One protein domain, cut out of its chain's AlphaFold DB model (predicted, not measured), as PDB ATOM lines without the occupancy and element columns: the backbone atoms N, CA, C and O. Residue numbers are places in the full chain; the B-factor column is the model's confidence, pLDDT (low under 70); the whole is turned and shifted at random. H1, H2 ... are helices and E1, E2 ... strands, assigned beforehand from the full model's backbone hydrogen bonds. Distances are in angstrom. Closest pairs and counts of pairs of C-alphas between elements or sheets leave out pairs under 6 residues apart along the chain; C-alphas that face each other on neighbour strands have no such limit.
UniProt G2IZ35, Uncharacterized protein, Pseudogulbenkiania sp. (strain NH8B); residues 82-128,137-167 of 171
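This is residues 82 to 128 and 137 to 167 of the 171 residues of an uncharacterized protein of Pseudogulbenkiania sp. (strain NH8B) (UniProt G2IZ35). A loose row of helical parts runs from a helix pair at one end, through a short helix in the middle, to two very short helices and a small strand hairpin at the other end. The pair is the long helix H3 with H1 packed on it at a slant; H2 is the middle piece, H4 and H5 lie beyond it, and the hairpin of E1 and E2 makes a far corner. The printed part has 78 residues, with five named helices and two named strands in the order H1, H2, H3, E1, E2, H4, H5; the sheet is E1 - E2, antiparallel, and the class is mostly helix. The whole is only just compact, close to loose, with a radius of gyration of the C-alphas of 13.7 A and spans of 37 by 28 by 19 A.

H1, residues 82 to 91, touches H3, residues 110 to 126; their closest C-alphas, those of Gly 82 and Cys 114, are 3.9 A apart. They run the same way at a steep tilt of 42 degrees. H2, residues 99 to 105, is close to H1 but not clearly touching, with the C-alphas of Phe 90 and Arg 102 closest at 7.8 A; the tilt is a shallow 12 degrees, opposite ways. H2 is also close to H3 but not clearly touching, with the C-alphas of Met 105 and Gln 113 closest at 6.6 A. E1, residues 139 to 141, and E2, residues 144 to 146, form an antiparallel hairpin, with N 141 and O 144 at 2.9 A and N 146 and O 139 at 2.9 A, within hydrogen-bond range. Both strands are apart from H1 and H2. H4, residues 150 to 153, touches H2, and the closest C-alphas are those of Val 103 and Val 152, 6.3 A apart. H5, residues 160 to 164, is close to H2 but not clearly touching, with the C-alphas of Met 104 and Ile 163 closest at 6.8 A. In H1, H3 and H5 every O i to N i+4 pair is within hydrogen-bond range, in H2 2 of 3 are, and H4 is too short for such a pair.

H1 begins at C-alpha 82, (34.974, 10.027, -8.215), and is 13.9 A long; H2 measures 10.4 A. H3, 24.2 A long, ends at C-alpha 126, (48.174, -1.812, -19.545). E1 is 6.9 A long, E2 6.2 A, H4 5.4 A and H5 6.0 A. H5 ends at C-alpha 164, (41.029, 12.988, 10.285).

The C-alphas farthest apart, those of Pro 128 and Ala 161, are 38.0 A apart. Residues 129 to 136 are not printed, and C-alphas 128 and 137 are 22.5 A apart across this cut. Of the links that are printed whole, none is long. The mean pLDDT of the printed part is 82.6; residues 93 to 96 are under 70.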
ATOM      1  N   GLY A  82      33.699  10.655  -8.557       79.31
ATOM      2  CA  GLY A  82      34.974  10.027  -8.215       79.31
ATOM      3  C   GLY A  82      34.834   8.970  -7.134       79.31
ATOM      4  O   GLY A  82      35.388   7.874  -7.260       79.31
ATOM      5  N   LYS A  83      34.035   9.263  -6.109       82.44
ATOM      6  CA  LYS A  83      33.684   8.305  -5.063       82.44
ATOM      7  C   LYS A  83      33.069   7.043  -5.655       82.44
ATOM      8  O   LYS A  83      33.573   5.961  -5.369       82.44
ATOM      9  N   GLU A  84      32.030   7.159  -6.475       82.25
ATOM     10  CA  GLU A  84      31.354   5.993  -7.061       82.25
ATOM     11  C   GLU A  84      32.288   5.190  -7.979       82.25
ATOM     12  O   GLU A  84      32.347   3.962  -7.875       82.25
ATOM     13  N   ALA A  85      33.085   5.864  -8.815       83.81
ATOM     14  CA  ALA A  85      34.045   5.206  -9.702       83.81
ATOM     15  C   ALA A  85      35.103   4.406  -8.925       83.81
ATOM     16  O   ALA A  85      35.372   3.238  -9.230       83.81
ATOM     17  N   LEU A  86      35.672   5.008  -7.878       85.19
ATOM     18  CA  LEU A  86      36.671   4.360  -7.036       85.19
ATOM     19  C   LEU A  86      36.059   3.206  -6.222       85.19
ATOM     20  O   LEU A  86      36.654   2.130  -6.113       85.19
ATOM     21  N   TRP A  87      34.852   3.405  -5.682       83.69
ATOM     22  CA  TRP A  87      34.092   2.372  -4.974       83.69
ATOM     23  C   TRP A  87      33.792   1.167  -5.861       83.69
ATOM     24  O   TRP A  87      33.971   0.026  -5.422       83.69
ATOM     25  N   PHE A  88      33.376   1.412  -7.102       84.19
ATOM     26  CA  PHE A  88      33.112   0.369  -8.083       84.19
ATOM     27  C   PHE A  88      34.374  -0.441  -8.383       84.19
ATOM     28  O   PHE A  88      34.352  -1.671  -8.280       84.19
ATOM     29  N   TRP A  89      35.499   0.229  -8.651       83.81
ATOM     30  CA  TRP A  89      36.756  -0.453  -8.958       83.81
ATOM     31  C   TRP A  89      37.219  -1.359  -7.801       83.81
ATOM     32  O   TRP A  89      37.509  -2.541  -8.009       83.81
ATOM     33  N   PHE A  90      37.185  -0.861  -6.556       80.62
ATOM     34  CA  PHE A  90      37.502  -1.670  -5.371       80.62
ATOM     35  C   PHE A  90      36.461  -2.764  -5.068       80.62
ATOM     36  O   PHE A  90      36.777  -3.754  -4.398       80.62
ATOM     37  N   GLY A  91      35.214  -2.586  -5.511       73.50
ATOM     38  CA  GLY A  91      34.121  -3.549  -5.378       73.50
ATOM     39  C   GLY A  91      34.300  -4.792  -6.251       73.50
ATOM     40  O   GLY A  91      33.868  -5.876  -5.863       73.50
ATOM     41  N   CYS A  92      35.030  -4.679  -7.362       72.19
ATOM     42  CA  CYS A  92      35.341  -5.794  -8.258       72.19
ATOM     43  C   CYS A  92      36.402  -6.773  -7.705       72.19
ATOM     44  O   CYS A  92      36.945  -7.573  -8.459       72.19
ATOM     45  N   SER A  93      36.713  -6.727  -6.401       62.22
ATOM     46  CA  SER A  93      37.718  -7.571  -5.720       62.22
ATOM     47  C   SER A  93      39.147  -7.473  -6.281       62.22
ATOM     48  O   SER A  93      39.988  -8.313  -5.972       62.22
ATOM     49  N   ARG A  94      39.446  -6.419  -7.054       62.03
ATOM     50  CA  ARG A  94      40.709  -6.246  -7.798       62.03
ATOM     51  C   ARG A  94      41.919  -5.890  -6.929       62.03
ATOM     52  O   ARG A  94      43.043  -6.196  -7.301       62.03
ATOM     53  N   ALA A  95      41.723  -5.299  -5.746       63.06
ATOM     54  CA  ALA A  95      42.836  -4.876  -4.889       63.06
ATOM     55  C   ALA A  95      42.702  -5.328  -3.434       63.06
ATOM     56  O   ALA A  95      42.415  -4.542  -2.529       63.06
ATOM     57  N   SER A  96      43.002  -6.603  -3.191       62.62
ATOM     58  CA  SER A  96      43.224  -7.141  -1.841       62.62
ATOM     59  C   SER A  96      44.454  -6.533  -1.143       62.62
ATOM     60  O   SER A  96      44.540  -6.562   0.085       62.62
ATOM     61  N   PHE A  97      45.377  -5.928  -1.899       71.81
ATOM     62  CA  PHE A  97      46.627  -5.357  -1.385       71.81
ATOM     63  C   PHE A  97      46.536  -3.888  -0.928       71.81
ATOM     64  O   PHE A  97      47.350  -3.443  -0.121       71.81
ATOM     65  N   LEU A  98      45.543  -3.123  -1.391       77.06
ATOM     66  CA  LEU A  98      45.414  -1.685  -1.101       77.06
ATOM     67  C   LEU A  98      44.558  -1.412   0.144       77.06
ATOM     68  O   LEU A  98      43.641  -0.598   0.106       77.06
ATOM     69  N   THR A  99      44.833  -2.073   1.270       75.94
ATOM     70  CA  THR A  99      43.971  -1.978   2.466       75.94
ATOM     71  C   THR A  99      43.964  -0.575   3.087       75.94
ATOM     72  O   THR A  99      42.898  -0.015   3.324       75.94
ATOM     73  N   LEU A 100      45.141   0.026   3.305       78.25
ATOM     74  CA  LEU A 100      45.259   1.387   3.854       78.25
ATOM     75  C   LEU A 100      44.877   2.478   2.839       78.25
ATOM     76  O   LEU A 100      44.061   3.336   3.191       78.25
ATOM     77  N   PRO A 101      45.392   2.455   1.588       79.12
ATOM     78  CA  PRO A 101      45.009   3.447   0.589       79.12
ATOM     79  C   PRO A 101      43.507   3.469   0.331       79.12
ATOM     80  O   PRO A 101      42.955   4.549   0.192       79.12
ATOM     81  N   ARG A 102      42.819   2.320   0.354       83.12
ATOM     82  CA  ARG A 102      41.361   2.266   0.190       83.12
ATOM     83  C   ARG A 102      40.627   3.134   1.212       83.12
ATOM     84  O   ARG A 102      39.796   3.943   0.820       83.12
ATOM     85  N   VAL A 103      40.937   3.009   2.504       83.19
ATOM     86  CA  VAL A 103      40.241   3.786   3.550       83.19
ATOM     87  C   VAL A 103      40.575   5.269   3.464       83.19
ATOM     88  O   VAL A 103      39.676   6.106   3.507       83.19
ATOM     89  N   MET A 104      41.857   5.600   3.316       83.94
ATOM     90  CA  MET A 104      42.292   6.996   3.318       83.94
ATOM     91  C   MET A 104      41.861   7.737   2.048       83.94
ATOM     92  O   MET A 104      41.452   8.892   2.132       83.94
ATOM     93  N   MET A 105      41.899   7.081   0.883       85.12
ATOM     94  CA  MET A 105      41.510   7.702  -0.389       85.12
ATOM     95  C   MET A 105      40.011   7.974  -0.473       85.12
ATOM     96  O   MET A 105      39.620   8.982  -1.047       85.12
ATOM     97  N   HIS A 106      39.162   7.164   0.164       81.81
ATOM     98  CA  HIS A 106      37.729   7.474   0.248       81.81
ATOM     99  C   HIS A 106      37.417   8.733   1.072       81.81
ATOM    100  O   HIS A 106      36.333   9.295   0.933       81.81
ATOM    101  N   ALA A 107      38.357   9.190   1.903       84.06
ATOM    102  CA  ALA A 107      38.259  10.447   2.638       84.06
ATOM    103  C   ALA A 107      38.958  11.626   1.928       84.06
ATOM    104  O   ALA A 107      39.027  12.723   2.489       84.06
ATOM    105  N   MET A 108      39.515  11.421   0.731       85.31
ATOM    106  CA  MET A 108      40.111  12.488  -0.082       85.31
ATOM    107  C   MET A 108      39.045  13.220  -0.914       85.31
ATOM    108  O   MET A 108      37.935  12.709  -1.068       85.31
ATOM    109  N   PRO A 109      39.345  14.415  -1.457       85.50
ATOM    110  CA  PRO A 109      38.434  15.119  -2.360       85.50
ATOM    111  C   PRO A 109      38.030  14.266  -3.572       85.50
ATOM    112  O   PRO A 109      38.830  13.469  -4.062       85.50
ATOM    113  N   ASP A 110      36.814  14.466  -4.085       81.50
ATOM    114  CA  ASP A 110      36.245  13.654  -5.175       81.50
ATOM    115  C   ASP A 110      37.122  13.650  -6.439       81.50
ATOM    116  O   ASP A 110      37.338  12.602  -7.041       81.50
ATOM    117  N   GLN A 111      37.743  14.789  -6.766       81.75
ATOM    118  CA  GLN A 111      38.696  14.905  -7.872       81.75
ATOM    119  C   GLN A 111      39.856  13.904  -7.754       81.75
ATOM    120  O   GLN A 111      40.226  13.261  -8.734       81.75
ATOM    121  N   TRP A 112      40.421  13.736  -6.556       86.25
ATOM    122  CA  TRP A 112      41.518  12.788  -6.339       86.25
ATOM    123  C   TRP A 112      41.026  11.345  -6.449       86.25
ATOM    124  O   TRP A 112      41.751  10.476  -6.932       86.25
ATOM    125  N   GLN A 113      39.781  11.089  -6.039       86.44
ATOM    126  CA  GLN A 113      39.155   9.777  -6.194       86.44
ATOM    127  C   GLN A 113      38.937   9.434  -7.678       86.44
ATOM    128  O   GLN A 113      39.255   8.313  -8.078       86.44
ATOM    129  N   CYS A 114      38.505  10.400  -8.502       84.31
ATOM    130  CA  CYS A 114      38.422  10.262  -9.965       84.31
ATOM    131  C   CYS A 114      39.775   9.891 -10.577       84.31
ATOM    132  O   CYS A 114      39.886   8.862 -11.242       84.31
ATOM    133  N   GLN A 115      40.801  10.700 -10.301       86.69
ATOM    134  CA  GLN A 115      42.145  10.511 -10.856       86.69
ATOM    135  C   GLN A 115      42.723   9.141 -10.488       86.69
ATOM    136  O   GLN A 115      43.323   8.462 -11.318       86.69
ATOM    137  N   MET A 116      42.518   8.703  -9.244       87.06
ATOM    138  CA  MET A 116      42.971   7.388  -8.804       87.06
ATOM    139  C   MET A 116      42.225   6.257  -9.518       87.06
ATOM    140  O   MET A 116      42.854   5.291  -9.944       87.06
ATOM    141  N   ALA A 117      40.900   6.360  -9.654       87.62
ATOM    142  CA  ALA A 117      40.105   5.347 -10.345       87.62
ATOM    143  C   ALA A 117      40.558   5.177 -11.805       87.62
ATOM    144  O   ALA A 117      40.707   4.052 -12.276       87.62
ATOM    145  N   GLU A 118      40.849   6.282 -12.490       86.62
ATOM    146  CA  GLU A 118      41.356   6.271 -13.867       86.62
ATOM    147  C   GLU A 118      42.757   5.669 -13.970       86.62
ATOM    148  O   GLU A 118      43.010   4.857 -14.856       86.62
ATOM    149  N   LEU A 119      43.664   6.011 -13.050       89.00
ATOM    150  CA  LEU A 119      45.003   5.416 -13.018       89.00
ATOM    151  C   LEU A 119      44.952   3.903 -12.796       89.00
ATOM    152  O   LEU A 119      45.710   3.163 -13.420       89.00
ATOM    153  N   LEU A 120      44.062   3.437 -11.920       87.00
ATOM    154  CA  LEU A 120      43.872   2.012 -11.656       87.00
ATOM    155  C   LEU A 120      43.299   1.273 -12.871       87.00
ATOM    156  O   LEU A 120      43.743   0.174 -13.190       87.00
ATOM    157  N   GLU A 121      42.360   1.890 -13.584       86.56
ATOM    158  CA  GLU A 121      41.826   1.349 -14.833       86.56
ATOM    159  C   GLU A 121      42.892   1.299 -15.938       86.56
ATOM    160  O   GLU A 121      43.042   0.282 -16.616       86.56
ATOM    161  N   GLN A 122      43.697   2.353 -16.080       87.00
ATOM    162  CA  GLN A 122      44.838   2.364 -16.997       87.00
ATOM    163  C   GLN A 122      45.869   1.291 -16.636       87.00
ATOM    164  O   GLN A 122      46.382   0.622 -17.533       87.00
ATOM    165  N   TYR A 123      46.158   1.094 -15.347       87.00
ATOM    166  CA  TYR A 123      47.058   0.047 -14.867       87.00
ATOM    167  C   TYR A 123      46.563  -1.350 -15.268       87.00
ATOM    168  O   TYR A 123      47.320  -2.103 -15.885       87.00
ATOM    169  N   ASP A 124      45.293  -1.665 -15.003       85.31
ATOM    170  CA  ASP A 124      44.695  -2.956 -15.375       85.31
ATOM    171  C   ASP A 124      44.721  -3.176 -16.895       85.31
ATOM    172  O   ASP A 124      45.119  -4.243 -17.367       85.31
ATOM    173  N   ASN A 125      44.362  -2.150 -17.671       86.06
ATOM    174  CA  ASN A 125      44.353  -2.218 -19.135       86.06
ATOM    175  C   ASN A 125      45.763  -2.340 -19.737       86.06
ATOM    176  O   ASN A 125      45.936  -2.965 -20.783       86.06
ATOM    177  N   THR A 126      46.774  -1.751 -19.092       91.62
ATOM    178  CA  THR A 126      48.174  -1.812 -19.545       91.62
ATOM    179  C   THR A 126      48.791  -3.178 -19.267       91.62
ATOM    180  O   THR A 126      49.578  -3.683 -20.071       91.62
ATOM    181  N   PHE A 127      48.420  -3.802 -18.148       87.69
ATOM    182  CA  PHE A 127      48.953  -5.089 -17.715       87.69
ATOM    183  C   PHE A 127      47.835  -6.139 -17.581       87.69
ATOM    184  O   PHE A 127      47.553  -6.594 -16.472       87.69
ATOM    185  N   PRO A 128      47.218  -6.587 -18.695       86.44
ATOM    186  CA  PRO A 128      46.101  -7.535 -18.649       86.44
ATOM    187  C   PRO A 128      46.524  -8.957 -18.247       86.44
ATOM    188  O   PRO A 128      45.698  -9.757 -17.822       86.44
ATOM    189  N   VAL A 137      48.421  -8.739   2.943       81.12
ATOM    190  CA  VAL A 137      48.953  -7.579   3.669       81.12
ATOM    191  C   VAL A 137      49.001  -7.887   5.164       81.12
ATOM    192  O   VAL A 137      48.043  -8.419   5.727       81.12
ATOM    193  N   GLN A 138      50.118  -7.563   5.814       86.19
ATOM    194  CA  GLN A 138      50.307  -7.732   7.256       86.19
ATOM    195  C   GLN A 138      50.676  -6.387   7.883       86.19
ATOM    196  O   GLN A 138      51.509  -5.665   7.342       86.19
ATOM    197  N   ALA A 139      50.066  -6.052   9.023       87.62
ATOM    198  CA  ALA A 139      50.451  -4.874   9.793       87.62
ATOM    199  C   ALA A 139      51.624  -5.218  10.718       87.62
ATOM    200  O   ALA A 139      51.604  -6.228  11.427       87.62
ATOM    201  N   VAL A 140      52.645  -4.364  10.714       89.88
ATOM    202  CA  VAL A 140      53.855  -4.529  11.523       89.88
ATOM    203  C   VAL A 140      54.096  -3.253  12.319       89.88
ATOM    204  O   VAL A 140      54.016  -2.153  11.774       89.88
ATOM    205  N   GLN A 141      54.424  -3.400  13.601       88.19
ATOM    206  CA  GLN A 141      54.916  -2.317  14.446       88.19
ATOM    207  C   GLN A 141      56.320  -2.690  14.939       88.19
ATOM    208  O   GLN A 141      56.489  -3.576  15.781       88.19
ATOM    209  N   GLY A 142      57.345  -2.053  14.367       87.81
ATOM    210  CA  GLY A 142      58.739  -2.450  14.576       87.81
ATOM    211  C   GLY A 142      59.015  -3.836  13.987       87.81
ATOM    212  O   GLY A 142      58.972  -4.007  12.776       87.81
ATOM    213  N   THR A 143      59.285  -4.830  14.838       90.50
ATOM    214  CA  THR A 143      59.517  -6.233  14.434       90.50
ATOM    215  C   THR A 143      58.329  -7.154  14.718       90.50
ATOM    216  O   THR A 143      58.394  -8.350  14.432       90.50
ATOM    217  N   ARG A 144      57.248  -6.634  15.311       91.56
ATOM    218  CA  ARG A 144      56.101  -7.442  15.742       91.56
ATOM    219  C   ARG A 144      54.947  -7.318  14.762       91.56
ATOM    220  O   ARG A 144      54.581  -6.216  14.359       91.56
ATOM    221  N   LEU A 145      54.338  -8.458  14.453       92.94
ATOM    222  CA  LEU A 145      53.058  -8.506  13.760       92.94
ATOM    223  C   LEU A 145      51.956  -8.015  14.693       92.94
ATOM    224  O   LEU A 145      51.825  -8.491  15.822       92.94
ATOM    225  N   VAL A 146      51.170  -7.064  14.206       91.94
ATOM    226  CA  VAL A 146      50.050  -6.467  14.934       91.94
ATOM    227  C   VAL A 146      48.768  -6.619  14.126       91.94
ATOM    228  O   VAL A 146      48.791  -6.873  12.921       91.94
ATOM    229  N   LYS A 147      47.620  -6.491  14.792       87.25
ATOM    230  CA  LYS A 147      46.335  -6.407  14.093       87.25
ATOM    231  C   LYS A 147      46.179  -5.013  13.495       87.25
ATOM    232  O   LYS A 147      46.604  -4.032  14.103       87.25
ATOM    233  N   PHE A 148      45.543  -4.936  12.328       85.12
ATOM    234  CA  PHE A 148      45.072  -3.649  11.832       85.12
ATOM    235  C   PHE A 148      44.070  -3.051  12.831       85.12
ATOM    236  O   PHE A 148      43.281  -3.804  13.410       85.12
ATOM    237  N   PRO A 149      44.093  -1.725  13.045       85.69
ATOM    238  CA  PRO A 149      43.039  -1.052  13.787       85.69
ATOM    239  C   PRO A 149      41.675  -1.327  13.150       85.69
ATOM    240  O   PRO A 149      41.554  -1.347  11.926       85.69
ATOM    241  N   GLU A 150      40.646  -1.499  13.976       83.69
ATOM    242  CA  GLU A 150      39.301  -1.874  13.518       83.69
ATOM    243  C   GLU A 150      38.726  -0.873  12.499       83.69
ATOM    244  O   GLU A 150      38.128  -1.256  11.494       83.69
ATOM    245  N   TRP A 151      38.996   0.420  12.689       81.38
ATOM    246  CA  TRP A 151      38.556   1.479  11.778       81.38
ATOM    247  C   TRP A 151      39.181   1.397  10.374       81.38
ATOM    248  O   TRP A 151      38.583   1.875   9.414       81.38
ATOM    249  N   VAL A 152      40.348   0.758  10.223       81.50
ATOM    250  CA  VAL A 152      40.995   0.528   8.914       81.50
ATOM    251  C   VAL A 152      40.320  -0.621   8.158       81.50
ATOM    252  O   VAL A 152      40.335  -0.668   6.931       81.50
ATOM    253  N   LEU A 153      39.733  -1.579   8.869       78.12
ATOM    254  CA  LEU A 153      39.076  -2.724   8.239       78.12
ATOM    255  C   LEU A 153      37.650  -2.374   7.788       78.12
ATOM    256  O   LEU A 153      37.180  -2.878   6.766       78.12
ATOM    257  N   ASN A 154      36.997  -1.445   8.486       78.25
ATOM    258  CA  ASN A 154      35.618  -1.029   8.234       78.25
ATOM    259  C   ASN A 154      35.490   0.072   7.167       78.25
ATOM    260  O   ASN A 154      34.855   1.100   7.374       78.25
ATOM    261  N   TYR A 155      36.021  -0.171   5.967       74.25
ATOM    262  CA  TYR A 155      35.983   0.799   4.860       74.25
ATOM    263  C   TYR A 155      34.562   1.160   4.367       74.25
ATOM    264  O   TYR A 155      34.387   2.190   3.725       74.25
ATOM    265  N   ARG A 156      33.540   0.330   4.644       73.50
ATOM    266  CA  ARG A 156      32.117   0.607   4.325       73.50
ATOM    267  C   ARG A 156      31.457   1.600   5.267       73.50
ATOM    268  O   ARG A 156      30.507   2.266   4.871       73.50
ATOM    269  N   HIS A 157      31.983   1.708   6.477       79.50
ATOM    270  CA  HIS A 157      31.516   2.625   7.506       79.50
ATOM    271  C   HIS A 157      32.751   3.250   8.162       79.50
ATOM    272  O   HIS A 157      33.098   2.878   9.283       79.50
ATOM    273  N   PRO A 158      33.473   4.115   7.421       77.56
ATOM    274  CA  PRO A 158      34.747   4.643   7.878       77.56
ATOM    275  C   PRO A 158      34.565   5.492   9.138       77.56
ATOM    276  O   PRO A 158      33.650   6.309   9.232       77.56
ATOM    277  N   ASP A 159      35.474   5.324  10.097       83.94
ATOM    278  CA  ASP A 159      35.567   6.212  11.254       83.94
ATOM    279  C   ASP A 159      36.248   7.519  10.824       83.94
ATOM    280  O   ASP A 159      37.476   7.618  10.749       83.94
ATOM    281  N   HIS A 160      35.432   8.521  10.498       82.62
ATOM    282  CA  HIS A 160      35.912   9.821  10.034       82.62
ATOM    283  C   HIS A 160      36.808  10.522  11.064       82.62
ATOM    284  O   HIS A 160      37.787  11.152  10.672       82.62
ATOM    285  N   ALA A 161      36.544  10.356  12.366       83.94
ATOM    286  CA  ALA A 161      37.356  10.972  13.411       83.94
ATOM    287  C   ALA A 161      38.760  10.350  13.463       83.94
ATOM    288  O   ALA A 161      39.758  11.070  13.539       83.94
ATOM    289  N   ALA A 162      38.846   9.020  13.362       83.75
ATOM    290  CA  ALA A 162      40.127   8.324  13.298       83.75
ATOM    291  C   ALA A 162      40.921   8.685  12.031       83.75
ATOM    292  O   ALA A 162      42.137   8.859  12.103       83.75
ATOM    293  N   ILE A 163      40.247   8.831  10.885       84.12
ATOM    294  CA  ILE A 163      40.891   9.217   9.621       84.12
ATOM    295  C   ILE A 163      41.408  10.652   9.692       84.12
ATOM    296  O   ILE A 163      42.557  10.903   9.329       84.12
ATOM    297  N   ASP A 164      40.610  11.591  10.188       84.81
ATOM    298  CA  ASP A 164      41.029  12.988  10.285       84.81
ATOM    299  C   ASP A 164      42.189  13.172  11.269       84.81
ATOM    300  O   ASP A 164      43.085  13.972  11.001       84.81
ATOM    301  N   ALA A 165      42.273  12.356  12.325       85.25
ATOM    302  CA  ALA A 165      43.426  12.328  13.227       85.25
ATOM    303  C   ALA A 165      44.741  11.894  12.547       85.25
ATOM    304  O   ALA A 165      45.821  12.151  13.078       85.25
ATOM    305  N   THR A 166      44.677  11.249  11.375       82.69
ATOM    306  CA  THR A 166      45.876  10.929  10.578       82.69
ATOM    307  C   THR A 166      46.363  12.100   9.724       82.69
ATOM    308  O   THR A 166      47.474  12.046   9.192       82.69
ATOM    309  N   ARG A 167      45.563  13.164   9.585       83.31
ATOM    310  CA  ARG A 167      45.956  14.372   8.856       83.31
ATOM    311  C   ARG A 167      46.879  15.212   9.738       83.31
ATOM    312  O   ARG A 167      46.576  15.477  10.896       83.31
TER     313      ARG A 167